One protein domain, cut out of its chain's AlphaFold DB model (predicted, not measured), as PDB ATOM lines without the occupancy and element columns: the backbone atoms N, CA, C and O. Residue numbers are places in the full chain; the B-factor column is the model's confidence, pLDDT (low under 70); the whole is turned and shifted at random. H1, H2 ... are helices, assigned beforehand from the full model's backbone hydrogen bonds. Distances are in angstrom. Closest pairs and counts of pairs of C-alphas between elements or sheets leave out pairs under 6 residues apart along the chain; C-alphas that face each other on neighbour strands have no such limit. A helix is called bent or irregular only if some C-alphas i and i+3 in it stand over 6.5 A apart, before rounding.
ATOM      1  N   LEU A 728     130.940 109.772 148.100       75.62
ATOM      2  CA  LEU A 728     129.515 109.433 148.150       75.62
ATOM      3  C   LEU A 728     128.703 110.069 147.005       75.62
ATOM      4  O   LEU A 728     127.757 109.455 146.506       75.62
ATOM      5  N   GLU A 729     129.046 111.295 146.602       79.75
ATOM      6  CA  GLU A 729     128.437 111.961 145.447       79.75
ATOM      7  C   GLU A 729     128.926 111.354 144.138       79.75
ATOM      8  O   GLU A 729     128.111 111.150 143.242       79.75
ATOM      9  N   ASP A 730     130.216 111.028 144.033       82.56
ATOM     10  CA  ASP A 730     130.788 110.410 142.835       82.56
ATOM     11  C   ASP A 730     130.253 108.988 142.630       82.56
ATOM     12  O   ASP A 730     129.711 108.692 141.568       82.56
ATOM     13  N   ALA A 731     130.260 108.138 143.663       80.56
ATOM     14  CA  ALA A 731     129.686 106.792 143.590       80.56
ATOM     15  C   ALA A 731     128.172 106.802 143.293       80.56
ATOM     16  O   ALA A 731     127.640 105.865 142.695       80.56
ATOM     17  N   TYR A 732     127.448 107.863 143.675       88.31
ATOM     18  CA  TYR A 732     126.048 108.023 143.272       88.31
ATOM     19  C   TYR A 732     125.906 108.550 141.839       88.31
ATOM     20  O   TYR A 732     125.049 108.072 141.095       88.31
ATOM     21  N   LEU A 733     126.765 109.482 141.424       86.12
ATOM     22  CA  LEU A 733     126.840 109.979 140.053       86.12
ATOM     23  C   LEU A 733     127.133 108.835 139.070       86.12
ATOM     24  O   LEU A 733     126.484 108.758 138.029       86.12
ATOM     25  N   GLU A 734     128.009 107.897 139.433       82.56
ATOM     26  CA  GLU A 734     128.240 106.648 138.699       82.56
ATOM     27  C   GLU A 734     126.955 105.841 138.497       82.56
ATOM     28  O   GLU A 734     126.641 105.481 137.360       82.56
ATOM     29  N   THR A 735     126.168 105.605 139.556       87.06
ATOM     30  CA  THR A 735     124.882 104.900 139.409       87.06
ATOM     31  C   THR A 735     123.903 105.668 138.521       87.06
ATOM     32  O   THR A 735     123.361 105.089 137.589       87.06
ATOM     33  N   LEU A 736     123.756 106.986 138.702       87.25
ATOM     34  CA  LEU A 736     122.823 107.797 137.909       87.25
ATOM     35  C   LEU A 736     123.187 107.830 136.413       87.25
ATOM     36  O   LEU A 736     122.301 107.836 135.559       87.25
ATOM     37  N   ILE A 737     124.480 107.826 136.078       84.88
ATOM     38  CA  ILE A 737     124.946 107.780 134.686       84.88
ATOM     39  C   ILE A 737     124.787 106.378 134.088       84.88
ATOM     40  O   ILE A 737     124.341 106.254 132.945       84.88
ATOM     41  N   LYS A 738     125.068 105.322 134.862       82.00
ATOM     42  CA  LYS A 738     124.843 103.922 134.469       82.00
ATOM     43  C   LYS A 738     123.360 103.624 134.213       82.00
ATOM     44  O   LYS A 738     123.030 102.980 133.217       82.00
ATOM     45  N   ASP A 739     122.485 104.183 135.044       84.75
ATOM     46  CA  ASP A 739     121.023 104.096 134.945       84.75
ATOM     47  C   ASP A 739     120.437 105.070 133.894       84.75
ATOM     48  O   ASP A 739     119.222 105.163 133.722       84.75
ATOM     49  N   LYS A 740     121.303 105.773 133.142       81.62
ATOM     50  CA  LYS A 740     120.976 106.684 132.026       81.62
ATOM     51  C   LYS A 740     120.072 107.868 132.405       81.62
ATOM     52  O   LYS A 740     119.341 108.386 131.557       81.62
ATOM     53  N   VAL A 741     120.148 108.337 133.651       85.25
ATOM     54  CA  VAL A 741     119.356 109.476 134.137       85.25
ATOM     55  C   VAL A 741     119.692 110.753 133.338       85.25
ATOM     56  O   VAL A 741     120.869 111.073 133.143       85.25
ATOM     57  N   PRO A 742     118.691 111.528 132.872       82.00
ATOM     58  CA  PRO A 742     118.922 112.785 132.169       82.00
ATOM     59  C   PRO A 742     119.760 113.784 132.982       82.00
ATOM     60  O   PRO A 742     119.422 114.113 134.117       82.00
ATOM     61  N   MET A 743     120.798 114.363 132.363       78.38
ATOM     62  CA  MET A 743     121.728 115.319 133.004       78.38
ATOM     63  C   MET A 743     121.036 116.454 133.772       78.38
ATOM     64  O   MET A 743     121.513 116.854 134.826       78.38
ATOM     65  N   LYS A 744     119.891 116.943 133.278       80.19
ATOM     66  CA  LYS A 744     119.091 118.004 133.915       80.19
ATOM     67  C   LYS A 744     118.468 117.599 135.261       80.19
ATOM     68  O   LYS A 744     118.153 118.477 136.056       80.19
ATOM     69  N   GLN A 745     118.280 116.303 135.514       84.62
ATOM     70  CA  GLN A 745     117.659 115.763 136.733       84.62
ATOM     71  C   GLN A 745     118.701 115.384 137.799       84.62
ATOM     72  O   GLN A 745     118.441 115.549 138.990       84.62
ATOM     73  N   ILE A 746     119.905 114.969 137.386       85.19
ATOM     74  CA  ILE A 746     121.002 114.569 138.285       85.19
ATOM     75  C   ILE A 746     121.315 115.617 139.384       85.19
ATOM     76  O   ILE A 746     121.454 115.211 140.538       85.19
ATOM     77  N   PRO A 747     121.363 116.944 139.121       84.00
ATOM     78  CA  PRO A 747     121.531 117.960 140.168       84.00
ATOM     79  C   PRO A 747     120.481 117.922 141.288       84.00
ATOM     80  O   PRO A 747     120.814 118.189 142.443       84.00
ATOM     81  N   ALA A 748     119.225 117.593 140.968       82.62
ATOM     82  CA  ALA A 748     118.155 117.495 141.958       82.62
ATOM     83  C   ALA A 748     118.308 116.231 142.814       82.62
ATOM     84  O   ALA A 748     118.214 116.313 144.034       82.62
ATOM     85  N   MET A 749     118.638 115.097 142.189       83.31
ATOM     86  CA  MET A 749     118.851 113.819 142.881       83.31
ATOM     87  C   MET A 749     120.111 113.843 143.761       83.31
ATOM     88  O   MET A 749     120.100 113.329 144.878       83.31
ATOM     89  N   LEU A 750     121.190 114.499 143.312       82.75
ATOM     90  CA  LEU A 750     122.366 114.763 144.150       82.75
ATOM     91  C   LEU A 750     121.989 115.609 145.372       82.75
ATOM     92  O   LEU A 750     122.300 115.209 146.490       82.75
ATOM     93  N   LYS A 751     121.248 116.712 145.185       81.31
ATOM     94  CA  LYS A 751     120.755 117.537 146.299       81.31
ATOM     95  C   LYS A 751     119.884 116.732 147.272       81.31
ATOM     96  O   LYS A 751     119.996 116.932 148.476       81.31
ATOM     97  N   GLU A 752     119.031 115.844 146.773       83.25
ATOM     98  CA  GLU A 752     118.171 114.984 147.596       83.25
ATOM     99  C   GLU A 752     118.982 113.985 148.439       83.25
ATOM    100  O   GLU A 752     118.679 113.800 149.615       83.25
ATOM    101  N   LYS A 753     120.046 113.389 147.880       79.75
ATOM    102  CA  LYS A 753     120.845 112.361 148.570       79.75
ATOM    103  C   LYS A 753     121.985 112.904 149.443       79.75
ATOM    104  O   LYS A 753     122.259 112.317 150.485       79.75
ATOM    105  N   SER A 754     122.675 113.973 149.033       72.44
ATOM    106  CA  SER A 754     123.818 114.546 149.775       72.44
ATOM    107  C   SER A 754     123.499 115.857 150.500       72.44
ATOM    108  O   SER A 754     124.313 116.332 151.289       72.44
ATOM    109  N   GLY A 755     122.350 116.483 150.221       67.06
ATOM    110  CA  GLY A 755     122.025 117.842 150.668       67.06
ATOM    111  C   GLY A 755     122.741 118.955 149.887       67.06
ATOM    112  O   GLY A 755     122.374 120.124 150.018       67.06
ATOM    113  N   ILE A 756     123.737 118.626 149.054       66.94
ATOM    114  CA  ILE A 756     124.614 119.603 148.393       66.94
ATOM    115  C   ILE A 756     124.016 120.038 147.050       66.94
ATOM    116  O   ILE A 756     123.709 119.229 146.174       66.94
ATOM    117  N   ILE A 757     123.886 121.353 146.851       70.81
ATOM    118  CA  ILE A 757     123.366 121.923 145.602       70.81
ATOM    119  C   ILE A 757     124.483 121.970 144.552       70.81
ATOM    120  O   ILE A 757     125.307 122.886 144.533       70.81
ATOM    121  N   ARG A 758     124.492 120.993 143.639       74.75
ATOM    122  CA  ARG A 758     125.336 121.000 142.431       74.75
ATOM    123  C   ARG A 758     124.614 121.696 141.269       74.75
ATOM    124  O   ARG A 758     123.388 121.734 141.222       74.75
ATOM    125  N   THR A 759     125.363 122.238 140.308       74.50
ATOM    126  CA  THR A 759     124.810 122.753 139.038       74.50
ATOM    127  C   THR A 759     124.949 121.710 137.931       74.50
ATOM    128  O   THR A 759     125.842 120.865 137.988       74.50
ATOM    129  N   GLU A 760     124.125 121.782 136.879       71.25
ATOM    130  CA  GLU A 760     124.240 120.854 135.738       71.25
ATOM    131  C   GLU A 760     125.636 120.913 135.088       71.25
ATOM    132  O   GLU A 760     126.200 119.885 134.730       71.25
ATOM    133  N   SER A 761     126.241 122.104 135.002       64.38
ATOM    134  CA  SER A 761     127.603 122.276 134.476       64.38
ATOM    135  C   SER A 761     128.664 121.609 135.366       64.38
ATOM    136  O   SER A 761     129.569 120.948 134.855       64.38
ATOM    137  N   ALA A 762     128.521 121.698 136.696       73.00
ATOM    138  CA  ALA A 762     129.402 120.994 137.628       73.00
ATOM    139  C   ALA A 762     129.264 119.468 137.488       73.00
ATOM    140  O   ALA A 762     130.278 118.775 137.436       73.00
ATOM    141  N   VAL A 763     128.032 118.957 137.359       78.38
ATOM    142  CA  VAL A 763     127.752 117.534 137.100       78.38
ATOM    143  C   VAL A 763     128.400 117.078 135.793       78.38
ATOM    144  O   VAL A 763     129.194 116.142 135.819       78.38
ATOM    145  N   ARG A 764     128.140 117.757 134.665       72.00
ATOM    146  CA  ARG A 764     128.753 117.411 133.367       72.00
ATOM    147  C   ARG A 764     130.284 117.385 133.461       72.00
ATOM    148  O   ARG A 764     130.897 116.433 132.993       72.00
ATOM    149  N   SER A 765     130.889 118.381 134.113       68.19
ATOM    150  CA  SER A 765     132.344 118.453 134.315       68.19
ATOM    151  C   SER A 765     132.889 117.294 135.163       68.19
ATOM    152  O   SER A 765     133.925 116.711 134.824       68.19
ATOM    153  N   ARG A 766     132.185 116.894 136.234       79.94
ATOM    154  CA  ARG A 766     132.581 115.738 137.055       79.94
ATOM    155  C   ARG A 766     132.445 114.424 136.289       79.94
ATOM    156  O   ARG A 766     133.395 113.653 136.290       79.94
ATOM    157  N   VAL A 767     131.356 114.223 135.540       76.31
ATOM    158  CA  VAL A 767     131.173 113.062 134.643       76.31
ATOM    159  C   VAL A 767     132.302 112.957 133.615       76.31
ATOM    160  O   VAL A 767     132.791 111.861 133.363       76.31
ATOM    161  N   THR A 768     132.753 114.081 133.045       68.25
ATOM    162  CA  THR A 768     133.912 114.099 132.138       68.25
ATOM    163  C   THR A 768     135.216 113.754 132.863       68.25
ATOM    164  O   THR A 768     136.022 113.006 132.324       68.25
ATOM    165  N   THR A 769     135.417 114.254 134.088       66.88
ATOM    166  CA  THR A 769     136.620 113.997 134.910       66.88
ATOM    167  C   THR A 769     136.715 112.541 135.384       66.88
ATOM    168  O   THR A 769     137.812 111.997 135.488       66.88
ATOM    169  N   LEU A 770     135.569 111.913 135.659       68.88
ATOM    170  CA  LEU A 770     135.438 110.503 136.033       68.88
ATOM    171  C   LEU A 770     135.309 109.568 134.810       68.88
ATOM    172  O   LEU A 770     135.198 108.361 134.976       68.88
ATOM    173  N   GLU A 771     135.314 110.109 133.584       68.00
ATOM    174  CA  GLU A 771     135.277 109.363 132.311       68.00
ATOM    175  C   GLU A 771     134.057 108.426 132.132       68.00
ATOM    176  O   GLU A 771     134.053 107.552 131.268       68.00
ATOM    177  N   LEU A 772     132.962 108.667 132.865       66.62
ATOM    178  CA  LEU A 772     131.779 107.787 132.977       66.62
ATOM    179  C   LEU A 772     130.885 107.726 131.721       66.62
ATOM    180  O   LEU A 772     129.743 107.271 131.784       66.62
ATOM    181  N   ARG A 773     131.361 108.216 130.574       58.16
ATOM    182  CA  ARG A 773     130.611 108.269 129.314       58.16
ATOM    183  C   ARG A 773     131.409 107.579 128.213       58.16
ATOM    184  O   ARG A 773     132.463 108.064 127.811       58.16
ATOM    185  N   GLY A 774     130.864 106.482 127.686       49.00
ATOM    186  CA  GLY A 774     131.487 105.646 126.646       49.00
ATOM    187  C   GLY A 774     131.679 106.306 125.272       49.00
ATOM    188  O   GLY A 774     132.046 105.626 124.323       49.00
ATOM    189  N   ASP A 775     131.445 107.616 125.154       46.25
ATOM    190  CA  ASP A 775     131.730 108.403 123.949       46.25
ATOM    191  C   ASP A 775     133.246 108.648 123.764       46.25
ATOM    192  O   ASP A 775     133.704 108.984 122.669       46.25
ATOM    193  N   ASN A 776     134.045 108.456 124.822       48.59
ATOM    194  CA  ASN A 776     135.506 108.493 124.770       48.59
ATOM    195  C   ASN A 776     136.055 107.257 124.028       48.59
ATOM    196  O   ASN A 776     136.289 106.216 124.638       48.59
ATOM    197  N   LYS A 777     136.317 107.386 122.720       48.72
ATOM    198  CA  LYS A 777     136.978 106.369 121.870       48.72
ATOM    199  C   LYS A 777     138.482 106.199 122.175       48.72
ATOM    200  O   LYS A 777     139.315 106.292 121.275       48.72
ATOM    201  N   HIS A 778     138.837 105.969 123.433       54.66
ATOM    202  CA  HIS A 778     140.207 105.695 123.863       54.66
ATOM    203  C   HIS A 778     140.254 104.366 124.611       54.66
ATOM    204  O   HIS A 778     139.358 104.056 125.395       54.66
ATOM    205  N   GLU A 779     141.280 103.565 124.331       60.47
ATOM    206  CA  GLU A 779     141.506 102.298 125.025       60.47
ATOM    207  C   GLU A 779     141.728 102.555 126.524       60.47
ATOM    208  O   GLU A 779     142.251 103.599 126.917       60.47
ATOM    209  N   ALA A 780     141.335 101.614 127.384       69.56
ATOM    210  CA  ALA A 780     141.632 101.724 128.808       69.56
ATOM    211  C   ALA A 780     143.148 101.608 129.042       69.56
ATOM    212  O   ALA A 780     143.802 100.760 128.434       69.56
ATOM    213  N   PHE A 781     143.703 102.432 129.939       75.44
ATOM    214  CA  PHE A 781     145.120 102.348 130.304       75.44
ATOM    215  C   PHE A 781     145.472 100.951 130.817       75.44
ATOM    216  O   PHE A 781     144.836 100.418 131.727       75.44
ATOM    217  N   THR A 782     146.514 100.374 130.234       80.44
ATOM    218  CA  THR A 782     147.054  99.080 130.635       80.44
ATOM    219  C   THR A 782     147.977  99.225 131.844       80.44
ATOM    220  O   THR A 782     148.650 100.239 132.030       80.44
ATOM    221  N   GLU A 783     148.116  98.155 132.629       74.81
ATOM    222  CA  GLU A 783     149.044  98.115 133.771       74.81
ATOM    223  C   GLU A 783     150.501  98.435 133.364       74.81
ATOM    224  O   GLU A 783     151.277  98.966 134.158       74.81
ATOM    225  N   ARG A 784     150.878  98.163 132.104       76.69
ATOM    226  CA  ARG A 784     152.198  98.498 131.542       76.69
ATOM    227  C   ARG A 784     152.381 100.002 131.333       76.69
ATOM    228  O   ARG A 784     153.471 100.509 131.594       76.69
ATOM    229  N   GLU A 785     151.337 100.697 130.894       82.56
ATOM    230  CA  GLU A 785     151.326 102.156 130.742       82.56
ATOM    231  C   GLU A 785     151.330 102.838 132.110       82.56
ATOM    232  O   GLU A 785     152.159 103.715 132.344       82.56
ATOM    233  N   ASP A 786     150.519 102.363 133.060       80.81
ATOM    234  CA  ASP A 786     150.573 102.847 134.442       80.81
ATOM    235  C   ASP A 786     151.959 102.616 135.058       80.81
ATOM    236  O   ASP A 786     152.531 103.522 135.652       80.81
ATOM    237  N   LYS A 787     152.568 101.434 134.871       80.19
ATOM    238  CA  LYS A 787     153.935 101.140 135.344       80.19
ATOM    239  C   LYS A 787     155.004 102.043 134.721       80.19
ATOM    240  O   LYS A 787     156.014 102.324 135.368       80.19
ATOM    241  N   PHE A 788     154.788 102.530 133.503       83.12
ATOM    242  CA  PHE A 788     155.634 103.556 132.900       83.12
ATOM    243  C   PHE A 788     155.379 104.948 133.504       83.12
ATOM    244  O   PHE A 788     156.343 105.647 133.818       83.12
ATOM    245  N   LEU A 789     154.117 105.335 133.720       82.56
ATOM    246  CA  LEU A 789     153.760 106.604 134.366       82.56
ATOM    247  C   LEU A 789     154.337 106.679 135.789       82.56
ATOM    248  O   LEU A 789     155.017 107.652 136.105       82.56
ATOM    249  N   ARG A 790     154.208 105.605 136.582       75.88
ATOM    250  CA  ARG A 790     154.872 105.420 137.890       75.88
ATOM    251  C   ARG A 790     156.373 105.711 137.820       75.88
ATOM    252  O   ARG A 790     156.884 106.529 138.577       75.88
ATOM    253  N   LYS A 791     157.082 105.115 136.851       74.31
ATOM    254  CA  LYS A 791     158.523 105.351 136.627       74.31
ATOM    255  C   LYS A 791     158.846 106.807 136.243       74.31
ATOM    256  O   LYS A 791     159.971 107.251 136.459       74.31
ATOM    257  N   CYS A 792     157.891 107.547 135.684       71.88
ATOM    258  CA  CYS A 792     158.062 108.951 135.309       71.88
ATOM    259  C   CYS A 792     157.730 109.944 136.437       71.88
ATOM    260  O   CYS A 792     158.185 111.083 136.358       71.88
ATOM    261  N   LEU A 793     156.982 109.544 137.477       68.25
ATOM    262  CA  LEU A 793     156.631 110.411 138.612       68.25
ATOM    263  C   LEU A 793     157.853 111.015 139.337       68.25
ATOM    264  O   LEU A 793     157.903 112.241 139.443       68.25
ATOM    265  N   PRO A 794     158.866 110.240 139.783       61.56
ATOM    266  CA  PRO A 794     160.003 110.787 140.537       61.56
ATOM    267  C   PRO A 794     161.006 111.578 139.679       61.56
ATOM    268  O   PRO A 794     162.037 112.005 140.190       61.56
ATOM    269  N   LEU A 795     160.746 111.748 138.377       63.88
ATOM    270  CA  LEU A 795     161.636 112.441 137.439       63.88
ATOM    271  C   LEU A 795     161.225 113.899 137.164       63.88
ATOM    272  O   LEU A 795     161.925 114.573 136.411       63.88
ATOM    273  N   GLU A 796     160.097 114.363 137.723       60.06
ATOM    274  CA  GLU A 796     159.547 115.726 137.557       60.06
ATOM    275  C   GLU A 796     159.548 116.223 136.093       60.06
ATOM    276  O   GLU A 796     159.845 117.381 135.796       60.06
ATOM    277  N   LEU A 797     159.236 115.321 135.153       69.06
ATOM    278  CA  LEU A 797     159.250 115.620 133.720       69.06
ATOM    279  C   LEU A 797     158.182 116.659 133.363       69.06
ATOM    280  O   LEU A 797     157.027 116.543 133.781       69.06
ATOM    281  N   ASP A 798     158.543 117.615 132.503       66.25
ATOM    282  CA  ASP A 798     157.555 118.485 131.867       66.25
ATOM    283  C   ASP A 798     156.499 117.656 131.114       66.25
ATOM    284  O   ASP A 798     156.770 116.570 130.592       66.25
ATOM    285  N   SER A 799     155.288 118.203 131.014       68.44
ATOM    286  CA  SER A 799     154.176 117.577 130.305       68.44
ATOM    287  C   SER A 799     154.531 117.223 128.855       68.44
ATOM    288  O   SER A 799     154.158 116.143 128.404       68.44
ATOM    289  N   SER A 800     155.274 118.070 128.131       63.78
ATOM    290  CA  SER A 800     155.705 117.793 126.754       63.78
ATOM    291  C   SER A 800     156.624 116.570 126.675       63.78
ATOM    292  O   SER A 800     156.393 115.667 125.868       63.78
ATOM    293  N   GLU A 801     157.616 116.488 127.564       73.62
ATOM    294  CA  GLU A 801     158.575 115.377 127.611       73.62
ATOM    295  C   GLU A 801     157.924 114.074 128.105       73.62
ATOM    296  O   GLU A 801     158.198 112.995 127.574       73.62
ATOM    297  N   LEU A 802     156.983 114.159 129.051       81.00
ATOM    298  CA  LEU A 802     156.146 113.028 129.453       81.00
ATOM    299  C   LEU A 802     155.351 112.475 128.259       81.00
ATOM    300  O   LEU A 802     155.353 111.263 128.038       81.00
ATOM    301  N   TYR A 803     154.705 113.337 127.463       80.75
ATOM    302  CA  TYR A 803     153.984 112.897 126.263       80.75
ATOM    303  C   TYR A 803     154.934 112.316 125.212       80.75
ATOM    304  O   TYR A 803     154.612 111.286 124.628       80.75
ATOM    305  N   SER A 804     156.092 112.942 124.988       76.00
ATOM    306  CA  SER A 804     157.130 112.479 124.058       76.00
ATOM    307  C   SER A 804     157.563 111.044 124.379       76.00
ATOM    308  O   SER A 804     157.449 110.146 123.540       76.00
ATOM    309  N   ARG A 805     157.959 110.784 125.634       80.62
ATOM    310  CA  ARG A 805     158.393 109.452 126.081       80.62
ATOM    311  C   ARG A 805     157.253 108.432 126.092       80.62
ATOM    312  O   ARG A 805     157.470 107.303 125.663       80.62
ATOM    313  N   PHE A 806     156.050 108.819 126.527       85.50
ATOM    314  CA  PHE A 806     154.885 107.927 126.528       85.50
ATOM    315  C   PHE A 806     154.532 107.476 125.103       85.50
ATOM    316  O   PHE A 806     154.431 106.280 124.837       85.50
ATOM    317  N   ARG A 807     154.426 108.419 124.156       83.75
ATOM    318  CA  ARG A 807     154.125 108.129 122.744       83.75
ATOM    319  C   ARG A 807     155.219 107.296 122.084       83.75
ATOM    320  O   ARG A 807     154.904 106.368 121.347       83.75
ATOM    321  N   LYS A 808     156.495 107.552 122.399       82.38
ATOM    322  CA  LYS A 808     157.621 106.734 121.919       82.38
ATOM    323  C   LYS A 808     157.557 105.275 122.398       82.38
ATOM    324  O   LYS A 808     158.121 104.411 121.734       82.38
ATOM    325  N   GLN A 809     156.888 104.990 123.521       81.31
ATOM    326  CA  GLN A 809     156.799 103.641 124.090       81.31
ATOM    327  C   GLN A 809     155.459 102.919 123.826       81.31
ATOM    328  O   GLN A 809     155.456 101.692 123.746       81.31
ATOM    329  N   PHE A 810     154.342 103.640 123.668       79.94
ATOM    330  CA  PHE A 810     152.994 103.050 123.514       79.94
ATOM    331  C   PHE A 810     152.205 103.549 122.286       79.94
ATOM    332  O   PHE A 810     151.131 103.025 121.983       79.94
ATOM    333  N   GLY A 811     152.743 104.522 121.547       75.50
ATOM    334  CA  GLY A 811     152.086 105.173 120.413       75.50
ATOM    335  C   GLY A 811     151.078 106.255 120.818       75.50
ATOM    336  O   GLY A 811     150.905 106.586 121.990       75.50
ATOM    337  N   ASP A 812     150.376 106.796 119.824       75.88
ATOM    338  CA  ASP A 812     149.399 107.887 119.977       75.88
ATOM    339  C   ASP A 812     147.999 107.420 120.451       75.88
ATOM    340  O   ASP A 812     147.009 108.131 120.277       75.88
ATOM    341  N   ARG A 813     147.904 106.238 121.088       67.19
ATOM    342  CA  ARG A 813     146.650 105.631 121.598       67.19
ATOM    343  C   ARG A 813     145.878 106.555 122.548       67.19
ATOM    344  O   ARG A 813     144.650 106.628 122.500       67.19
ATOM    345  N   HIS A 814     146.616 107.280 123.391       72.06
ATOM    346  CA  HIS A 814     146.074 108.154 124.431       72.06
ATOM    347  C   HIS A 814     146.333 109.631 124.107       72.06
ATOM    348  O   HIS A 814     147.483 110.024 123.891       72.06
ATOM    349  N   PRO A 815     145.314 110.509 124.130       72.94
ATOM    350  CA  PRO A 815     145.533 111.936 123.943       72.94
ATOM    351  C   PRO A 815     146.250 112.524 125.164       72.94
ATOM    352  O   PRO A 815     145.966 112.162 126.305       72.94
ATOM    353  N   SER A 816     147.118 113.513 124.944       72.56
ATOM    354  CA  SER A 816     147.942 114.142 125.990       72.56
ATOM    355  C   SER A 816     147.171 114.571 127.252       72.56
ATOM    356  O   SER A 816     147.677 114.398 128.356       72.56
ATOM    357  N   LYS A 817     145.923 115.052 127.131       67.75
ATOM    358  CA  LYS A 817     145.078 115.379 128.298       67.75
ATOM    359  C   LYS A 817     144.698 114.148 129.137       67.75
ATOM    360  O   LYS A 817     144.681 114.245 130.359       67.75
ATOM    361  N   SER A 818     144.436 113.008 128.496       72.75
ATOM    362  CA  SER A 818     144.144 111.739 129.176       72.75
ATOM    363  C   SER A 818     145.396 111.189 129.865       72.75
ATOM    364  O   SER A 818     145.342 110.862 131.047       72.75
ATOM    365  N   ILE A 819     146.560 111.231 129.197       78.06
ATOM    366  CA  ILE A 819     147.860 110.882 129.808       78.06
ATOM    367  C   ILE A 819     148.116 111.742 131.057       78.06
ATOM    368  O   ILE A 819     148.460 111.214 132.110       78.06
ATOM    369  N   GLN A 820     147.886 113.058 130.984       75.06
ATOM    370  CA  GLN A 820     148.060 113.967 132.125       75.06
ATOM    371  C   GLN A 820     147.055 113.695 133.261       75.06
ATOM    372  O   GLN A 820     147.407 113.792 134.438       75.06
ATOM    373  N   GLY A 821     145.811 113.331 132.928       69.25
ATOM    374  CA  GLY A 821     144.790 112.918 133.893       69.25
ATOM    375  C   GLY A 821     145.098 111.571 134.554       69.25
ATOM    376  O   GLY A 821     144.897 111.414 135.758       69.25
ATOM    377  N   ARG A 822     145.631 110.599 133.803       78.44
ATOM    378  CA  ARG A 822     146.076 109.306 134.340       78.44
ATOM    379  C   ARG A 822     147.317 109.461 135.211       78.44
ATOM    380  O   ARG A 822     147.312 108.942 136.316       78.44
ATOM    381  N   MET A 823     148.306 110.250 134.790       78.00
ATOM    382  CA  MET A 823     149.504 110.562 135.582       78.00
ATOM    383  C   MET A 823     149.145 111.126 136.966       78.00
ATOM    384  O   MET A 823     149.700 110.695 137.972       78.00
ATOM    385  N   LYS A 824     148.163 112.038 137.035       69.75
ATOM    386  CA  LYS A 824     147.659 112.581 138.307       69.75
ATOM    387  C   LYS A 824     146.920 111.543 139.159       69.75
ATOM    388  O   LYS A 824     147.079 111.575 140.372       69.75
ATOM    389  N   ARG A 825     146.159 110.628 138.544       64.44
ATOM    390  CA  ARG A 825     145.469 109.531 139.251       64.44
ATOM    391  C   ARG A 825     146.456 108.491 139.792       64.44
ATOM    392  O   ARG A 825     146.445 108.220 140.980       64.44
ATOM    393  N   VAL A 826     147.417 108.043 138.984       68.69
ATOM    394  CA  VAL A 826     148.517 107.165 139.431       68.69
ATOM    395  C   VAL A 826     149.301 107.806 140.591       68.69
ATOM    396  O   VAL A 826     149.616 107.128 141.563       68.69
ATOM    397  N   ALA A 827     149.541 109.124 140.546       60.88
ATOM    398  CA  ALA A 827     150.159 109.853 141.653       60.88
ATOM    399  C   ALA A 827     149.303 109.890 142.934       60.88
ATOM    400  O   ALA A 827     149.862 109.888 144.028       60.88
ATOM    401  N   THR A 828     147.969 109.947 142.849       57.00
ATOM    402  CA  THR A 828     147.103 109.874 144.042       57.00
ATOM    403  C   THR A 828     146.958 108.451 144.569       57.00
ATOM    404  O   THR A 828     146.994 108.261 145.782       57.00
ATOM    405  N   ASP A 829     146.870 107.461 143.682       52.53
ATOM    406  CA  ASP A 829     146.649 106.056 144.035       52.53
ATOM    407  C   ASP A 829     147.855 105.464 144.795       52.53
ATOM    408  O   ASP A 829     147.683 104.695 145.739       52.53
ATOM    409  N   GLU A 830     149.087 105.859 144.445       49.47
ATOM    410  CA  GLU A 830     150.303 105.406 145.145       49.47
ATOM    411  C   GLU A 830     150.640 106.206 146.413       49.47
ATOM    412  O   GLU A 830     151.386 105.723 147.268       49.47
ATOM    413  N   ASN A 831     150.048 107.390 146.608       44.06
ATOM    414  CA  ASN A 831     150.269 108.198 147.817       44.06
ATOM    415  C   ASN A 831     149.685 107.566 149.100       44.06
ATOM    416  O   ASN A 831     149.957 108.050 150.199       44.06
ATOM    417  N   ALA A 832     148.959 106.448 148.986       39.56
ATOM    418  CA  ALA A 832     148.601 105.594 150.115       39.56
ATOM    419  C   ALA A 832     149.799 104.798 150.686       39.56
ATOM    420  O   ALA A 832     149.777 104.442 151.866       39.56
TER     421      ALA A 832
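What this domain is: This is residues 728 to 832 of the 900 residues of the protein "Homeodomain-like protein" of Fusarium flagelliforme (UniProt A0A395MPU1). Two lobes of three helices each sit side by side along the longest axis, joined by one long link, residues 770 to 782. In one lobe H1 and H2 make a helical hairpin with H3 set crosswise to it; in the other H4 and H5 make a helical hairpin and H6 crosses H4. The printed part has 105 residues with six named helices, H1 to H6 in order along the chain, and no named strand; its class is all helix. The whole is loose, with a radius of gyration of the C-alphas of 16.6 A, and elongated, spanning 46 by 30 by 21 A.

How they stand to each other: The longest helix is H6, residues 816 to 830. With residues 822 to 827 alone it touches H4, residues 783 to 795, about perpendicular at 81 degrees; the closest C-alphas, of Leu 789 and Met 823, are 5.9 A apart. H5, residues 799 to 810, touches H4 at a shallow tilt of 33 degrees, only just short of steep, opposite ways; the closest C-alphas, of Cys 792 and Leu 802, are 7.4 A apart. H5 and H6 only just touch, with 3 pairs of C-alphas within 8 A, the closest those of Tyr 803 and Ser 816 at 6.2 A. H3, residues 760 to 769, and H6 are only just apart, 8.3 A at the closest. H3 touches H2, residues 746 to 754, about perpendicular at 84 degrees, with the C-alphas of Pro 747 and Glu 760 closest at 5.9 A. H1, residues 728 to 738, touches H2 at a steep tilt of 37 degrees, only just past shallow, opposite ways; the C-alphas of Glu 729 and Leu 750 are closest at 6.8 A. H1 and H3 are close but not clearly touching, 7.6 A between the C-alphas of Leu 733 and Val 767. The helix packing is mostly crossed, with 1 of 5 touching pairs at a shallow tilt. Every O i to N i+4 pair is within hydrogen-bond range in H1, H2, H3, H5 and H6; in H4 7 of 9 are.

Where its parts are: H6 is 21.2 A long and ends with C-alpha 830 at (150.303, 105.406, 145.145). H4, 19.4 A, is irregular, but only just: C-alphas 791 and 794 are 6.9 A apart. H5 is 16.1 A, H3 14.2 A and H2 11.8 A long. H1, 15.5 A, begins with C-alpha 728 at (129.515, 109.433, 148.150).

The domain as a whole: The C-alphas of Glu 752 and Lys 808 are the two farthest apart, 47.8 A. The printed part has no cut, and the link from H3 to H4 is long. Mean pLDDT of the printed part is 73.0; 37 residues are under 70, among them 768 to 780, 793 to 800 and 824 to 832.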